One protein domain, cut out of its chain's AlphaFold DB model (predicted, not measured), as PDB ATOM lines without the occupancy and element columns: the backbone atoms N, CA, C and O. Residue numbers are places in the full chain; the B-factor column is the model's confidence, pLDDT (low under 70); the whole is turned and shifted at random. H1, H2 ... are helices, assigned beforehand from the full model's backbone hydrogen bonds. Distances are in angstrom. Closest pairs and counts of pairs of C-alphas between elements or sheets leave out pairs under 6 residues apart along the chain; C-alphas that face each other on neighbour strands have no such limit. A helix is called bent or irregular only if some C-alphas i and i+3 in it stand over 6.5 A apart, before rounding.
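What this domain is: This is residues 19 to 108 of the 686 residues of an uncharacterized protein of Pseudallescheria apiosperma (UniProt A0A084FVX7). One helix, H1, runs through the middle, and the other four are set round it: H2 folds back from its end as a helical hairpin, H4 and H5 cross it, and H3 lies near it on the side away from H5, linking H2 to H4. The helices are crossed rather than aligned. The printed part has 90 residues with five named helices, H1 to H5 in chain order, and no named strand; its class is all helix. It is compact and rounded, with a radius of gyration of the C-alphas of 12.2 A and spans of 35 by 27 by 23 A.

Where its parts are: H1, residues 19 to 34, begins at C-alpha 19 (-7.533, -6.577, -5.103) and is 22.2 A long. H2 holds residues 38 to 49. H3, residues 56 to 70, is 20.8 A long. H4 holds residues 78 to 88. H5, residues 94 to 107, is 20.2 A long and ends at C-alpha 107 (-1.796, -10.241, -17.194). H2 and H4 are irregular: C-alphas 40 and 43 are 7.2 A apart, and C-alphas 83 and 86 are 9.7 A apart.

How they stand to each other: H1 is the hub. It touches H2, opposite ways at a steep tilt of 44 degrees; the closest C-alphas, of Cys 31 and Phe 38, are 5.8 A apart. With residues 25 to 32 alone it touches H4, about perpendicular at 76 degrees; the closest C-alphas, of Asp 29 and Gly 85, are 5.2 A apart. It touches H5, the same way at a steep tilt of 64 degrees; the closest C-alphas, of Ala 26 and Lys 104, are 4.7 A apart. H3 only just touches H2 and H4, each with 3 pairs of C-alphas within 8 A; the closest are those of Val 43 and Leu 56, 6.4 A, and of Thr 64 and Leu 78, 6.6 A. H3 and H5 are apart. Every O i to N i+4 pair is within hydrogen-bond range in H1 and H5, against 6 of 8 in H2, 10 of 11 in H3 and 4 of 7 in H4.

The domain as a whole: The two C-alphas farthest apart, of Gly 51 and Glu 74, are 36.1 A apart. The printed part has no cut and no long link. Its mean pLDDT is 95.8, and no printed residue is under 70.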
ATOM      1  N   SER A  19      -8.542  -6.391  -4.054       97.00
ATOM      2  CA  SER A  19      -7.533  -6.577  -5.103       97.00
ATOM      3  C   SER A  19      -7.183  -8.048  -5.358       97.00
ATOM      4  O   SER A  19      -7.184  -8.477  -6.506       97.00
ATOM      5  N   GLU A  20      -6.958  -8.853  -4.312       97.56
ATOM      6  CA  GLU A  20      -6.690 -10.296  -4.444       97.56
ATOM      7  C   GLU A  20      -7.890 -11.058  -5.033       97.56
ATOM      8  O   GLU A  20      -7.714 -12.090  -5.683       97.56
ATOM      9  N   VAL A  21      -9.117 -10.582  -4.787       97.62
ATOM     10  CA  VAL A  21     -10.345 -11.184  -5.331       97.62
ATOM     11  C   VAL A  21     -10.523 -10.821  -6.802       97.62
ATOM     12  O   VAL A  21     -10.846 -11.699  -7.600       97.62
ATOM     13  N   PHE A  22     -10.265  -9.565  -7.174       98.19
ATOM     14  CA  PHE A  22     -10.302  -9.134  -8.570       98.19
ATOM     15  C   PHE A  22      -9.238  -9.849  -9.406       98.19
ATOM     16  O   PHE A  22      -9.567 -10.354 -10.474       98.19
ATOM     17  N   GLU A  23      -8.015  -9.994  -8.891       98.12
ATOM     18  CA  GLU A  23      -6.927 -10.731  -9.546       98.12
ATOM     19  C   GLU A  23      -7.274 -12.223  -9.733       98.12
ATOM     20  O   GLU A  23      -7.095 -12.798 -10.806       98.12
ATOM     21  N   LEU A  24      -7.869 -12.852  -8.711       98.25
ATOM     22  CA  LEU A  24      -8.357 -14.233  -8.772       98.25
ATOM     23  C   LEU A  24      -9.442 -14.431  -9.849       98.25
ATOM     24  O   LEU A  24      -9.410 -15.426 -10.578       98.25
ATOM     25  N   LEU A  25     -10.400 -13.505  -9.955       98.31
ATOM     26  CA  LEU A  25     -11.464 -13.558 -10.966       98.31
ATOM     27  C   LEU A  25     -10.944 -13.207 -12.369       98.31
ATOM     28  O   LEU A  25     -11.355 -13.833 -13.345       98.31
ATOM     29  N   ALA A  26      -9.990 -12.280 -12.473       98.38
ATOM     30  CA  ALA A  26      -9.302 -11.950 -13.715       98.38
ATOM     31  C   ALA A  26      -8.518 -13.150 -14.267       98.38
ATOM     32  O   ALA A  26      -8.614 -13.448 -15.459       98.38
ATOM     33  N   TRP A  27      -7.813 -13.893 -13.403       98.31
ATOM     34  CA  TRP A  27      -7.127 -15.126 -13.797       98.31
ATOM     35  C   TRP A  27      -8.098 -16.223 -14.247       98.31
ATOM     36  O   TRP A  27      -7.813 -16.931 -15.212       98.31
ATOM     37  N   LEU A  28      -9.268 -16.348 -13.610       98.25
ATOM     38  CA  LEU A  28     -10.316 -17.284 -14.039       98.25
ATOM     39  C   LEU A  28     -10.816 -16.956 -15.459       98.25
ATOM     40  O   LEU A  28     -10.807 -17.824 -16.334       98.25
ATOM     41  N   ASP A  29     -11.158 -15.691 -15.715       98.25
ATOM     42  CA  ASP A  29     -11.596 -15.211 -17.033       98.25
ATOM     43  C   ASP A  29     -10.501 -15.311 -18.106       98.25
ATOM     44  O   ASP A  29     -10.792 -15.450 -19.298       98.25
ATOM     45  N   TYR A  30      -9.238 -15.197 -17.705       97.94
ATOM     46  CA  TYR A  30      -8.072 -15.359 -18.565       97.94
ATOM     47  C   TYR A  30      -7.821 -16.834 -18.918       97.94
ATOM     48  O   TYR A  30      -7.582 -17.166 -20.083       97.94
ATOM     49  N   CYS A  31      -7.949 -17.745 -17.945       97.75
ATOM     50  CA  CYS A  31      -7.889 -19.184 -18.188       97.75
ATOM     51  C   CYS A  31      -8.986 -19.652 -19.147       97.75
ATOM     52  O   CYS A  31      -8.701 -20.472 -20.019       97.75
ATOM     53  N   LEU A  32     -10.201 -19.106 -19.033       97.12
ATOM     54  CA  LEU A  32     -11.310 -19.433 -19.930       97.12
ATOM     55  C   LEU A  32     -11.058 -18.983 -21.373       97.12
ATOM     56  O   LEU A  32     -11.234 -19.771 -22.302       97.12
ATOM     57  N   GLU A  33     -10.581 -17.752 -21.573       97.31
ATOM     58  CA  GLU A  33     -10.283 -17.228 -22.912       97.31
ATOM     59  C   GLU A  33      -9.152 -18.001 -23.612       97.31
ATOM     60  O   GLU A  33      -9.223 -18.271 -24.812       97.31
ATOM     61  N   HIS A  34      -8.124 -18.407 -22.864       96.25
ATOM     62  CA  HIS A  34      -6.951 -19.094 -23.413       96.25
ATOM     63  C   HIS A  34      -6.957 -20.620 -23.232       96.25
ATOM     64  O   HIS A  34      -5.958 -21.268 -23.548       96.25
ATOM     65  N   LYS A  35      -8.069 -21.203 -22.759       95.94
ATOM     66  CA  LYS A  35      -8.243 -22.647 -22.498       95.94
ATOM     67  C   LYS A  35      -7.130 -23.244 -21.618       95.94
ATOM     68  O   LYS A  35      -6.614 -24.328 -21.890       95.94
ATOM     69  N   LEU A  36      -6.736 -22.515 -20.574       95.94
ATOM     70  CA  LEU A  36      -5.708 -22.932 -19.617       95.94
ATOM     71  C   LEU A  36      -6.327 -23.659 -18.418       95.94
ATOM     72  O   LEU A  36      -7.421 -23.331 -17.967       95.94
ATOM     73  N   ASP A  37      -5.581 -24.603 -17.846       96.56
ATOM     74  CA  ASP A  37      -5.961 -25.264 -16.597       96.56
ATOM     75  C   ASP A  37      -5.824 -24.287 -15.417       96.56
ATOM     76  O   ASP A  37      -4.717 -23.959 -14.970       96.56
ATOM     77  N   PHE A  38      -6.967 -23.805 -14.930       97.75
ATOM     78  CA  PHE A  38      -7.048 -22.867 -13.816       97.75
ATOM     79  C   PHE A  38      -6.448 -23.438 -12.525       97.75
ATOM     80  O   PHE A  38      -5.650 -22.768 -11.870       97.75
ATOM     81  N   GLU A  39      -6.766 -24.688 -12.166       97.44
ATOM     82  CA  GLU A  39      -6.343 -25.268 -10.886       97.44
ATOM     83  C   GLU A  39      -4.826 -25.453 -10.800       97.44
ATOM     84  O   GLU A  39      -4.241 -25.254  -9.733       97.44
ATOM     85  N   LYS A  40      -4.183 -25.788 -11.926       97.00
ATOM     86  CA  LYS A  40      -2.722 -25.926 -12.006       97.00
ATOM     87  C   LYS A  40      -1.973 -24.591 -12.011       97.00
ATOM     88  O   LYS A  40      -0.785 -24.583 -11.700       97.00
ATOM     89  N   SER A  41      -2.620 -23.486 -12.385       97.19
ATOM     90  CA  SER A  41      -1.943 -22.212 -12.675       97.19
ATOM     91  C   SER A  41      -2.230 -21.084 -11.679       97.19
ATOM     92  O   SER A  41      -1.351 -20.261 -11.427       97.19
ATOM     93  N   VAL A  42      -3.414 -21.068 -11.055       97.81
ATOM     94  CA  VAL A  42      -3.859 -19.969 -10.177       97.81
ATOM     95  C   VAL A  42      -2.960 -19.751  -8.953       97.81
ATOM     96  O   VAL A  42      -2.778 -18.617  -8.519       97.81
ATOM     97  N   VAL A  43      -2.362 -20.814  -8.401       97.75
ATOM     98  CA  VAL A  43      -1.475 -20.715  -7.225       97.75
ATOM     99  C   VAL A  43      -0.177 -19.976  -7.564       97.75
ATOM    100  O   VAL A  43       0.232 -19.098  -6.807       97.75
ATOM    101  N   ASP A  44       0.444 -20.305  -8.700       97.25
ATOM    102  CA  ASP A  44       1.676 -19.658  -9.173       97.25
ATOM    103  C   ASP A  44       1.406 -18.188  -9.514       97.25
ATOM    104  O   ASP A  44       2.081 -17.298  -8.994       97.25
ATOM    105  N   HIS A  45       0.340 -17.930 -10.284       97.38
ATOM    106  CA  HIS A  45      -0.083 -16.581 -10.650       97.38
ATOM    107  C   HIS A  45      -0.339 -15.690  -9.424       97.38
ATOM    108  O   HIS A  45       0.342 -14.677  -9.286       97.38
ATOM    109  N   LEU A  46      -1.224 -16.091  -8.496       97.44
ATOM    110  CA  LEU A  46      -1.502 -15.292  -7.295       97.44
ATOM    111  C   LEU A  46      -0.246 -15.078  -6.446       97.44
ATOM    112  O   LEU A  46      -0.017 -13.972  -5.971       97.44
ATOM    113  N   SER A  47       0.608 -16.097  -6.291       96.44
ATOM    114  CA  SER A  47       1.854 -15.940  -5.524       96.44
ATOM    115  C   SER A  47       2.797 -14.896  -6.122       96.44
ATOM    116  O   SER A  47       3.514 -14.215  -5.387       96.44
ATOM    117  N   LYS A  48       2.763 -14.739  -7.449       96.94
ATOM    118  CA  LYS A  48       3.577 -13.784  -8.195       96.94
ATOM    119  C   LYS A  48       2.990 -12.371  -8.170       96.94
ATOM    120  O   LYS A  48       3.766 -11.420  -8.147       96.94
ATOM    121  N   THR A  49       1.664 -12.223  -8.200       96.81
ATOM    122  CA  THR A  49       1.001 -10.910  -8.295       96.81
ATOM    123  C   THR A  49       0.662 -10.305  -6.935       96.81
ATOM    124  O   THR A  49       0.889  -9.114  -6.739       96.81
ATOM    125  N   THR A  50       0.225 -11.104  -5.956       95.06
ATOM    126  CA  THR A  50      -0.071 -10.625  -4.588       95.06
ATOM    127  C   THR A  50       1.128 -10.724  -3.641       95.06
ATOM    128  O   THR A  50       1.109 -10.161  -2.545       95.06
ATOM    129  N   GLY A  51       2.168 -11.480  -4.018       96.31
ATOM    130  CA  GLY A  51       3.313 -11.794  -3.156       96.31
ATOM    131  C   GLY A  51       2.980 -12.727  -1.982       96.31
ATOM    132  O   GLY A  51       3.832 -12.958  -1.121       96.31
ATOM    133  N   ARG A  52       1.753 -13.263  -1.910       95.00
ATOM    134  CA  ARG A  52       1.268 -14.120  -0.816       95.00
ATOM    135  C   ARG A  52       1.014 -15.538  -1.316       95.00
ATOM    136  O   ARG A  52       0.511 -15.757  -2.410       95.00
ATOM    137  N   TYR A  53       1.325 -16.540  -0.497       94.62
ATOM    138  CA  TYR A  53       1.081 -17.936  -0.865       94.62
ATOM    139  C   TYR A  53      -0.366 -18.358  -0.556       94.62
ATOM    140  O   TYR A  53      -0.765 -18.469   0.607       94.62
ATOM    141  N   HIS A  54      -1.153 -18.646  -1.598       95.12
ATOM    142  CA  HIS A  54      -2.532 -19.129  -1.470       95.12
ATOM    143  C   HIS A  54      -2.619 -20.624  -1.815       95.12
ATOM    144  O   HIS A  54      -2.412 -21.033  -2.951       95.12
ATOM    145  N   ASN A  55      -2.992 -21.464  -0.846       95.62
ATOM    146  CA  ASN A  55      -3.290 -22.878  -1.103       95.62
ATOM    147  C   ASN A  55      -4.573 -23.009  -1.957       95.62
ATOM    148  O   ASN A  55      -5.586 -22.384  -1.632       95.62
ATOM    149  N   LEU A  56      -4.568 -23.874  -2.978       97.06
ATOM    150  CA  LEU A  56      -5.721 -24.186  -3.837       97.06
ATOM    151  C   LEU A  56      -7.015 -24.467  -3.046       97.06
ATOM    152  O   LEU A  56      -8.080 -23.964  -3.395       97.06
ATOM    153  N   ALA A  57      -6.944 -25.182  -1.919       96.12
ATOM    154  CA  ALA A  57      -8.104 -25.451  -1.064       96.12
ATOM    155  C   ALA A  57      -8.663 -24.196  -0.359       96.12
ATOM    156  O   ALA A  57      -9.809 -24.194   0.095       96.12
ATOM    157  N   ARG A  58      -7.872 -23.123  -0.217       94.88
ATOM    158  CA  ARG A  58      -8.321 -21.800   0.258       94.88
ATOM    159  C   ARG A  58      -8.888 -20.971  -0.901       94.88
ATOM    160  O   ARG A  58      -9.901 -20.311  -0.693       94.88
ATOM    161  N   ILE A  59      -8.300 -21.070  -2.097       97.06
ATOM    162  CA  ILE A  59      -8.799 -20.445  -3.335       97.06
ATOM    163  C   ILE A  59     -10.198 -20.976  -3.676       97.06
ATOM    164  O   ILE A  59     -11.142 -20.193  -3.741       97.06
ATOM    165  N   LYS A  60     -10.377 -22.304  -3.763       97.00
ATOM    166  CA  LYS A  60     -11.690 -22.926  -4.017       97.00
ATOM    167  C   LYS A  60     -12.738 -22.483  -2.992       97.00
ATOM    168  O   LYS A  60     -13.815 -22.051  -3.376       97.00
ATOM    169  N   ARG A  61     -12.402 -22.482  -1.692       96.25
ATOM    170  CA  ARG A  61     -13.297 -21.979  -0.629       96.25
ATOM    171  C   ARG A  61     -13.646 -20.493  -0.763       96.25
ATOM    172  O   ARG A  61     -14.724 -20.110  -0.319       96.25
ATOM    173  N   LYS A  62     -12.766 -19.656  -1.325       97.06
ATOM    174  CA  LYS A  62     -13.066 -18.244  -1.612       97.06
ATOM    175  C   LYS A  62     -13.994 -18.126  -2.822       97.06
ATOM    176  O   LYS A  62     -15.031 -17.495  -2.674       97.06
ATOM    177  N   LEU A  63     -13.722 -18.825  -3.928       97.25
ATOM    178  CA  LEU A  63     -14.624 -18.879  -5.091       97.25
ATOM    179  C   LEU A  63     -16.028 -19.381  -4.720       97.25
ATOM    180  O   LEU A  63     -17.012 -18.763  -5.103       97.25
ATOM    181  N   THR A  64     -16.147 -20.435  -3.903       96.19
ATOM    182  CA  THR A  64     -17.458 -20.904  -3.411       96.19
ATOM    183  C   THR A  64     -18.174 -19.856  -2.555       96.19
ATOM    184  O   THR A  64     -19.397 -19.794  -2.573       96.19
ATOM    185  N   ARG A  65     -17.448 -19.013  -1.809       96.00
ATOM    186  CA  ARG A  65     -18.058 -17.905  -1.056       96.00
ATOM    187  C   ARG A  65     -18.529 -16.785  -1.980       96.00
ATOM    188  O   ARG A  65     -19.651 -16.338  -1.799       96.00
ATOM    189  N   GLU A  66     -17.725 -16.381  -2.962       96.56
ATOM    190  CA  GLU A  66     -18.139 -15.377  -3.957       96.56
ATOM    191  C   GLU A  66     -19.353 -15.855  -4.762       96.56
ATOM    192  O   GLU A  66     -20.312 -15.107  -4.922       96.56
ATOM    193  N   TRP A  67     -19.365 -17.127  -5.172       96.38
ATOM    194  CA  TRP A  67     -20.514 -17.753  -5.828       96.38
ATOM    195  C   TRP A  67     -21.775 -17.711  -4.960       96.38
ATOM    196  O   TRP A  67     -22.816 -17.240  -5.405       96.38
ATOM    197  N   ASN A  68     -21.675 -18.138  -3.700       94.75
ATOM    198  CA  ASN A  68     -22.819 -18.169  -2.786       94.75
ATOM    199  C   ASN A  68     -23.333 -16.771  -2.386       94.75
ATOM    200  O   ASN A  68     -24.437 -16.676  -1.852       94.75
ATOM    201  N   LEU A  69     -22.533 -15.716  -2.571       95.12
ATOM    202  CA  LEU A  69     -22.919 -14.330  -2.291       95.12
ATOM    203  C   LEU A  69     -23.507 -13.625  -3.520       95.12
ATOM    204  O   LEU A  69     -24.430 -12.830  -3.368       95.12
ATOM    205  N   TRP A  70     -22.973 -13.900  -4.715       96.00
ATOM    206  CA  TRP A  70     -23.188 -13.055  -5.897       96.00
ATOM    207  C   TRP A  70     -23.559 -13.803  -7.186       96.00
ATOM    208  O   TRP A  70     -23.820 -13.148  -8.197       96.00
ATOM    209  N   GLY A  71     -23.555 -15.139  -7.185       91.56
ATOM    210  CA  GLY A  71     -23.947 -15.973  -8.325       91.56
ATOM    211  C   GLY A  71     -25.447 -15.908  -8.635       91.56
ATOM    212  O   GLY A  71     -26.257 -15.510  -7.795       91.56
ATOM    213  N   SER A  72     -25.829 -16.297  -9.855       88.06
ATOM    214  CA  SER A  72     -27.247 -16.364 -10.243       88.06
ATOM    215  C   SER A  72     -27.995 -17.453  -9.475       88.06
ATOM    216  O   SER A  72     -27.527 -18.583  -9.389       88.06
ATOM    217  N   ILE A  73     -29.213 -17.154  -9.018       84.00
ATOM    218  CA  ILE A  73     -30.133 -18.144  -8.424       84.00
ATOM    219  C   ILE A  73     -30.549 -19.210  -9.460       84.00
ATOM    220  O   ILE A  73     -30.904 -20.330  -9.100       84.00
ATOM    221  N   GLU A  74     -30.490 -18.880 -10.752       84.44
ATOM    222  CA  GLU A  74     -30.835 -19.794 -11.849       84.44
ATOM    223  C   GLU A  74     -29.741 -20.846 -12.111       84.44
ATOM    224  O   GLU A  74     -30.021 -21.913 -12.661       84.44
ATOM    225  N   LEU A  75     -28.503 -20.571 -11.684       79.12
ATOM    226  CA  LEU A  75     -27.331 -21.420 -11.886       79.12
ATOM    227  C   LEU A  75     -26.974 -22.099 -10.560       79.12
ATOM    228  O   LEU A  75     -26.404 -21.508  -9.647       79.12
ATOM    229  N   ASN A  76     -27.360 -23.366 -10.421       78.25
ATOM    230  CA  ASN A  76     -27.290 -24.064  -9.135       78.25
ATOM    231  C   ASN A  76     -25.896 -24.612  -8.783       78.25
ATOM    232  O   ASN A  76     -25.751 -25.233  -7.726       78.25
ATOM    233  N   THR A  77     -24.868 -24.446  -9.627       90.62
ATOM    234  CA  THR A  77     -23.577 -25.108  -9.409       90.62
ATOM    235  C   THR A  77     -22.373 -24.179  -9.518       90.62
ATOM    236  O   THR A  77     -22.266 -23.329 -10.388       90.62
ATOM    237  N   LEU A  78     -21.363 -24.434  -8.681       93.56
ATOM    238  CA  LEU A  78     -20.047 -23.792  -8.794       93.56
ATOM    239  C   LEU A  78     -19.379 -24.050 -10.162       93.56
ATOM    240  O   LEU A  78     -18.431 -23.361 -10.521       93.56
ATOM    241  N   ARG A  79     -19.847 -25.055 -10.913       93.44
ATOM    242  CA  ARG A  79     -19.362 -25.372 -12.258       93.44
ATOM    243  C   ARG A  79     -19.712 -24.268 -13.253       93.44
ATOM    244  O   ARG A  79     -18.860 -23.900 -14.047       93.44
ATOM    245  N   ASP A  80     -20.882 -23.655 -13.094       94.31
ATOM    246  CA  ASP A  80     -21.334 -22.533 -13.916       94.31
ATOM    247  C   ASP A  80     -20.370 -21.327 -13.810       94.31
ATOM    248  O   ASP A  80     -20.091 -20.664 -14.807       94.31
ATOM    249  N   LEU A  81     -19.757 -21.102 -12.635       96.12
ATOM    250  CA  LEU A  81     -18.685 -20.111 -12.444       96.12
ATOM    251  C   LEU A  81     -17.383 -20.488 -13.170       96.12
ATOM    252  O   LEU A  81     -16.702 -19.608 -13.692       96.12
ATOM    253  N   TYR A  82     -17.021 -21.774 -13.200       96.38
ATOM    254  CA  TYR A  82     -15.842 -22.237 -13.940       96.38
ATOM    255  C   TYR A  82     -16.042 -22.192 -15.455       96.38
ATOM    256  O   TYR A  82     -15.062 -21.980 -16.154       96.38
ATOM    257  N   ASP A  83     -17.271 -22.354 -15.948       95.75
ATOM    258  CA  ASP A  83     -17.573 -22.362 -17.383       95.75
ATOM    259  C   ASP A  83     -17.867 -20.945 -17.928       95.75
ATOM    260  O   ASP A  83     -17.492 -20.617 -19.055       95.75
ATOM    261  N   GLY A  84     -18.510 -20.078 -17.133       95.19
ATOM    262  CA  GLY A  84     -18.902 -18.716 -17.530       95.19
ATOM    263  C   GLY A  84     -18.028 -17.576 -16.987       95.19
ATOM    264  O   GLY A  84     -18.166 -16.436 -17.442       95.19
ATOM    265  N   GLY A  85     -17.140 -17.853 -16.028       97.12
ATOM    266  CA  GLY A  85     -16.248 -16.861 -15.419       97.12
ATOM    267  C   GLY A  85     -16.977 -15.790 -14.599       97.12
ATOM    268  O   GLY A  85     -18.142 -15.945 -14.217       97.12
ATOM    269  N   SER A  86     -16.308 -14.662 -14.352       97.12
ATOM    270  CA  SER A  86     -16.794 -13.536 -13.532       97.12
ATOM    271  C   SER A  86     -18.139 -12.960 -13.998       97.12
ATOM    272  O   SER A  86     -18.898 -12.408 -13.202       97.12
ATOM    273  N   LYS A  87     -18.484 -13.142 -15.281       96.19
ATOM    274  CA  LYS A  87     -19.757 -12.705 -15.880       96.19
ATOM    275  C   LYS A  87     -20.981 -13.281 -15.164       96.19
ATOM    276  O   LYS A  87     -22.010 -12.615 -15.120       96.19
ATOM    277  N   THR A  88     -20.852 -14.475 -14.585       96.25
ATOM    278  CA  THR A  88     -21.921 -15.195 -13.864       96.25
ATOM    279  C   THR A  88     -22.199 -14.660 -12.451       96.25
ATOM    280  O   THR A  88     -23.212 -15.009 -11.842       96.25
ATOM    281  N   LEU A  89     -21.325 -13.794 -11.924       96.38
ATOM    282  CA  LEU A  89     -21.502 -13.120 -10.641       96.38
ATOM    283  C   LEU A  89     -22.300 -11.830 -10.871       96.38
ATOM    284  O   LEU A  89     -21.732 -10.782 -11.173       96.38
ATOM    285  N   HIS A  90     -23.628 -11.887 -10.778       95.00
ATOM    286  CA  HIS A  90     -24.501 -10.744 -11.071       95.00
ATOM    287  C   HIS A  90     -24.388  -9.608 -10.046       95.00
ATOM    288  O   HIS A  90     -24.560  -8.453 -10.419       95.00
ATOM    289  N   GLY A  91     -24.043  -9.916  -8.792       94.44
ATOM    290  CA  GLY A  91     -23.954  -8.923  -7.714       94.44
ATOM    291  C   GLY A  91     -22.747  -7.973  -7.752       94.44
ATOM    292  O   GLY A  91     -22.712  -7.032  -6.968       94.44
ATOM    293  N   TYR A  92     -21.774  -8.200  -8.641       96.31
ATOM    294  CA  TYR A  92     -20.620  -7.309  -8.817       96.31
ATOM    295  C   TYR A  92     -21.028  -6.026  -9.552       96.31
ATOM    296  O   TYR A  92     -21.693  -6.099 -10.596       96.31
ATOM    297  N   THR A  93     -20.604  -4.871  -9.029       97.25
ATOM    298  CA  THR A  93     -20.878  -3.558  -9.632       97.25
ATOM    299  C   THR A  93     -20.130  -3.393 -10.957       97.25
ATOM    300  O   THR A  93     -19.159  -4.102 -11.236       97.25
ATOM    301  N   ASP A  94     -20.545  -2.436 -11.789       97.12
ATOM    302  CA  ASP A  94     -19.840  -2.148 -13.046       97.12
ATOM    303  C   ASP A  94     -18.405  -1.641 -12.818       97.12
ATOM    304  O   ASP A  94     -17.529  -1.880 -13.654       97.12
ATOM    305  N   GLU A  95     -18.144  -1.020 -11.663       97.81
ATOM    306  CA  GLU A  95     -16.813  -0.616 -11.202       97.81
ATOM    307  C   GLU A  95     -15.946  -1.844 -10.881       97.81
ATOM    308  O   GLU A  95     -14.840  -1.968 -11.412       97.81
ATOM    309  N   ASP A  96     -16.469  -2.820 -10.128       97.81
ATOM    310  CA  ASP A  96     -15.761  -4.081  -9.859       97.81
ATOM    311  C   ASP A  96     -15.498  -4.863 -11.161       97.81
ATOM    312  O   ASP A  96     -14.412  -5.404 -11.377       97.81
ATOM    313  N   ARG A  97     -16.471  -4.888 -12.084       97.81
ATOM    314  CA  ARG A  97     -16.317  -5.500 -13.419       97.81
ATOM    315  C   ARG A  97     -15.302  -4.763 -14.289       97.81
ATOM    316  O   ARG A  97     -14.720  -5.374 -15.188       97.81
ATOM    317  N   ALA A  98     -15.111  -3.459 -14.094       97.81
ATOM    318  CA  ALA A  98     -14.042  -2.708 -14.741       97.81
ATOM    319  C   ALA A  98     -12.679  -3.058 -14.129       97.81
ATOM    320  O   ALA A  98     -11.750  -3.339 -14.884       97.81
ATOM    321  N   ALA A  99     -12.581  -3.158 -12.800       98.19
ATOM    322  CA  ALA A  99     -11.364  -3.573 -12.104       98.19
ATOM    323  C   ALA A  99     -10.915  -4.995 -12.495       98.19
ATOM    324  O   ALA A  99      -9.744  -5.201 -12.806       98.19
ATOM    325  N   ILE A 100     -11.839  -5.962 -12.578       98.25
ATOM    326  CA  ILE A 100     -11.546  -7.337 -13.031       98.25
ATOM    327  C   ILE A 100     -11.040  -7.351 -14.484       98.25
ATOM    328  O   ILE A 100     -10.070  -8.043 -14.794       98.25
ATOM    329  N   ARG A 101     -11.647  -6.562 -15.385       98.06
ATOM    330  CA  ARG A 101     -11.167  -6.436 -16.775       98.06
ATOM    331  C   ARG A 101      -9.785  -5.788 -16.849       98.06
ATOM    332  O   ARG A 101      -8.929  -6.295 -17.562       98.06
ATOM    333  N   GLN A 102      -9.547  -4.733 -16.075       98.00
ATOM    334  CA  GLN A 102      -8.256  -4.050 -16.027       98.00
ATOM    335  C   GLN A 102      -7.146  -4.963 -15.479       98.00
ATOM    336  O   GLN A 102      -6.055  -5.001 -16.043       98.00
ATOM    337  N   ALA A 103      -7.422  -5.732 -14.422       97.75
ATOM    338  CA  ALA A 103      -6.515  -6.760 -13.915       97.75
ATOM    339  C   ALA A 103      -6.228  -7.820 -14.993       97.75
ATOM    340  O   ALA A 103      -5.073  -8.147 -15.260       97.75
ATOM    341  N   LYS A 104      -7.263  -8.280 -15.712       97.62
ATOM    342  CA  LYS A 104      -7.108  -9.234 -16.817       97.62
ATOM    343  C   LYS A 104      -6.236  -8.696 -17.958       97.62
ATOM    344  O   LYS A 104      -5.421  -9.438 -18.500       97.62
ATOM    345  N   GLU A 105      -6.367  -7.420 -18.306       97.06
ATOM    346  CA  GLU A 105      -5.527  -6.761 -19.314       97.06
ATOM    347  C   GLU A 105      -4.052  -6.664 -18.869       97.06
ATOM    348  O   GLU A 105      -3.151  -6.846 -19.691       97.06
ATOM    349  N   GLN A 106      -3.786  -6.469 -17.570       97.12
ATOM    350  CA  GLN A 106      -2.424  -6.420 -17.009       97.12
ATOM    351  C   GLN A 106      -1.686  -7.769 -17.029       97.12
ATOM    352  O   GLN A 106      -0.455  -7.779 -17.073       97.12
ATOM    353  N   ILE A 107      -2.401  -8.902 -17.051       96.31
ATOM    354  CA  ILE A 107      -1.796 -10.241 -17.194       96.31
ATOM    355  C   ILE A 107      -0.992 -10.347 -18.507       96.31
ATOM    356  O   ILE A 107       0.039 -11.031 -18.557       96.31
ATOM    357  N   GLY A 108      -1.437  -9.643 -19.554       92.38
ATOM    358  CA  GLY A 108      -0.858  -9.683 -20.894       92.38
ATOM    359  C   GLY A 108      -1.137 -10.994 -21.638       92.38
ATOM    360  O   GLY A 108      -1.636 -11.967 -21.081       92.38
TER     361      GLY A 108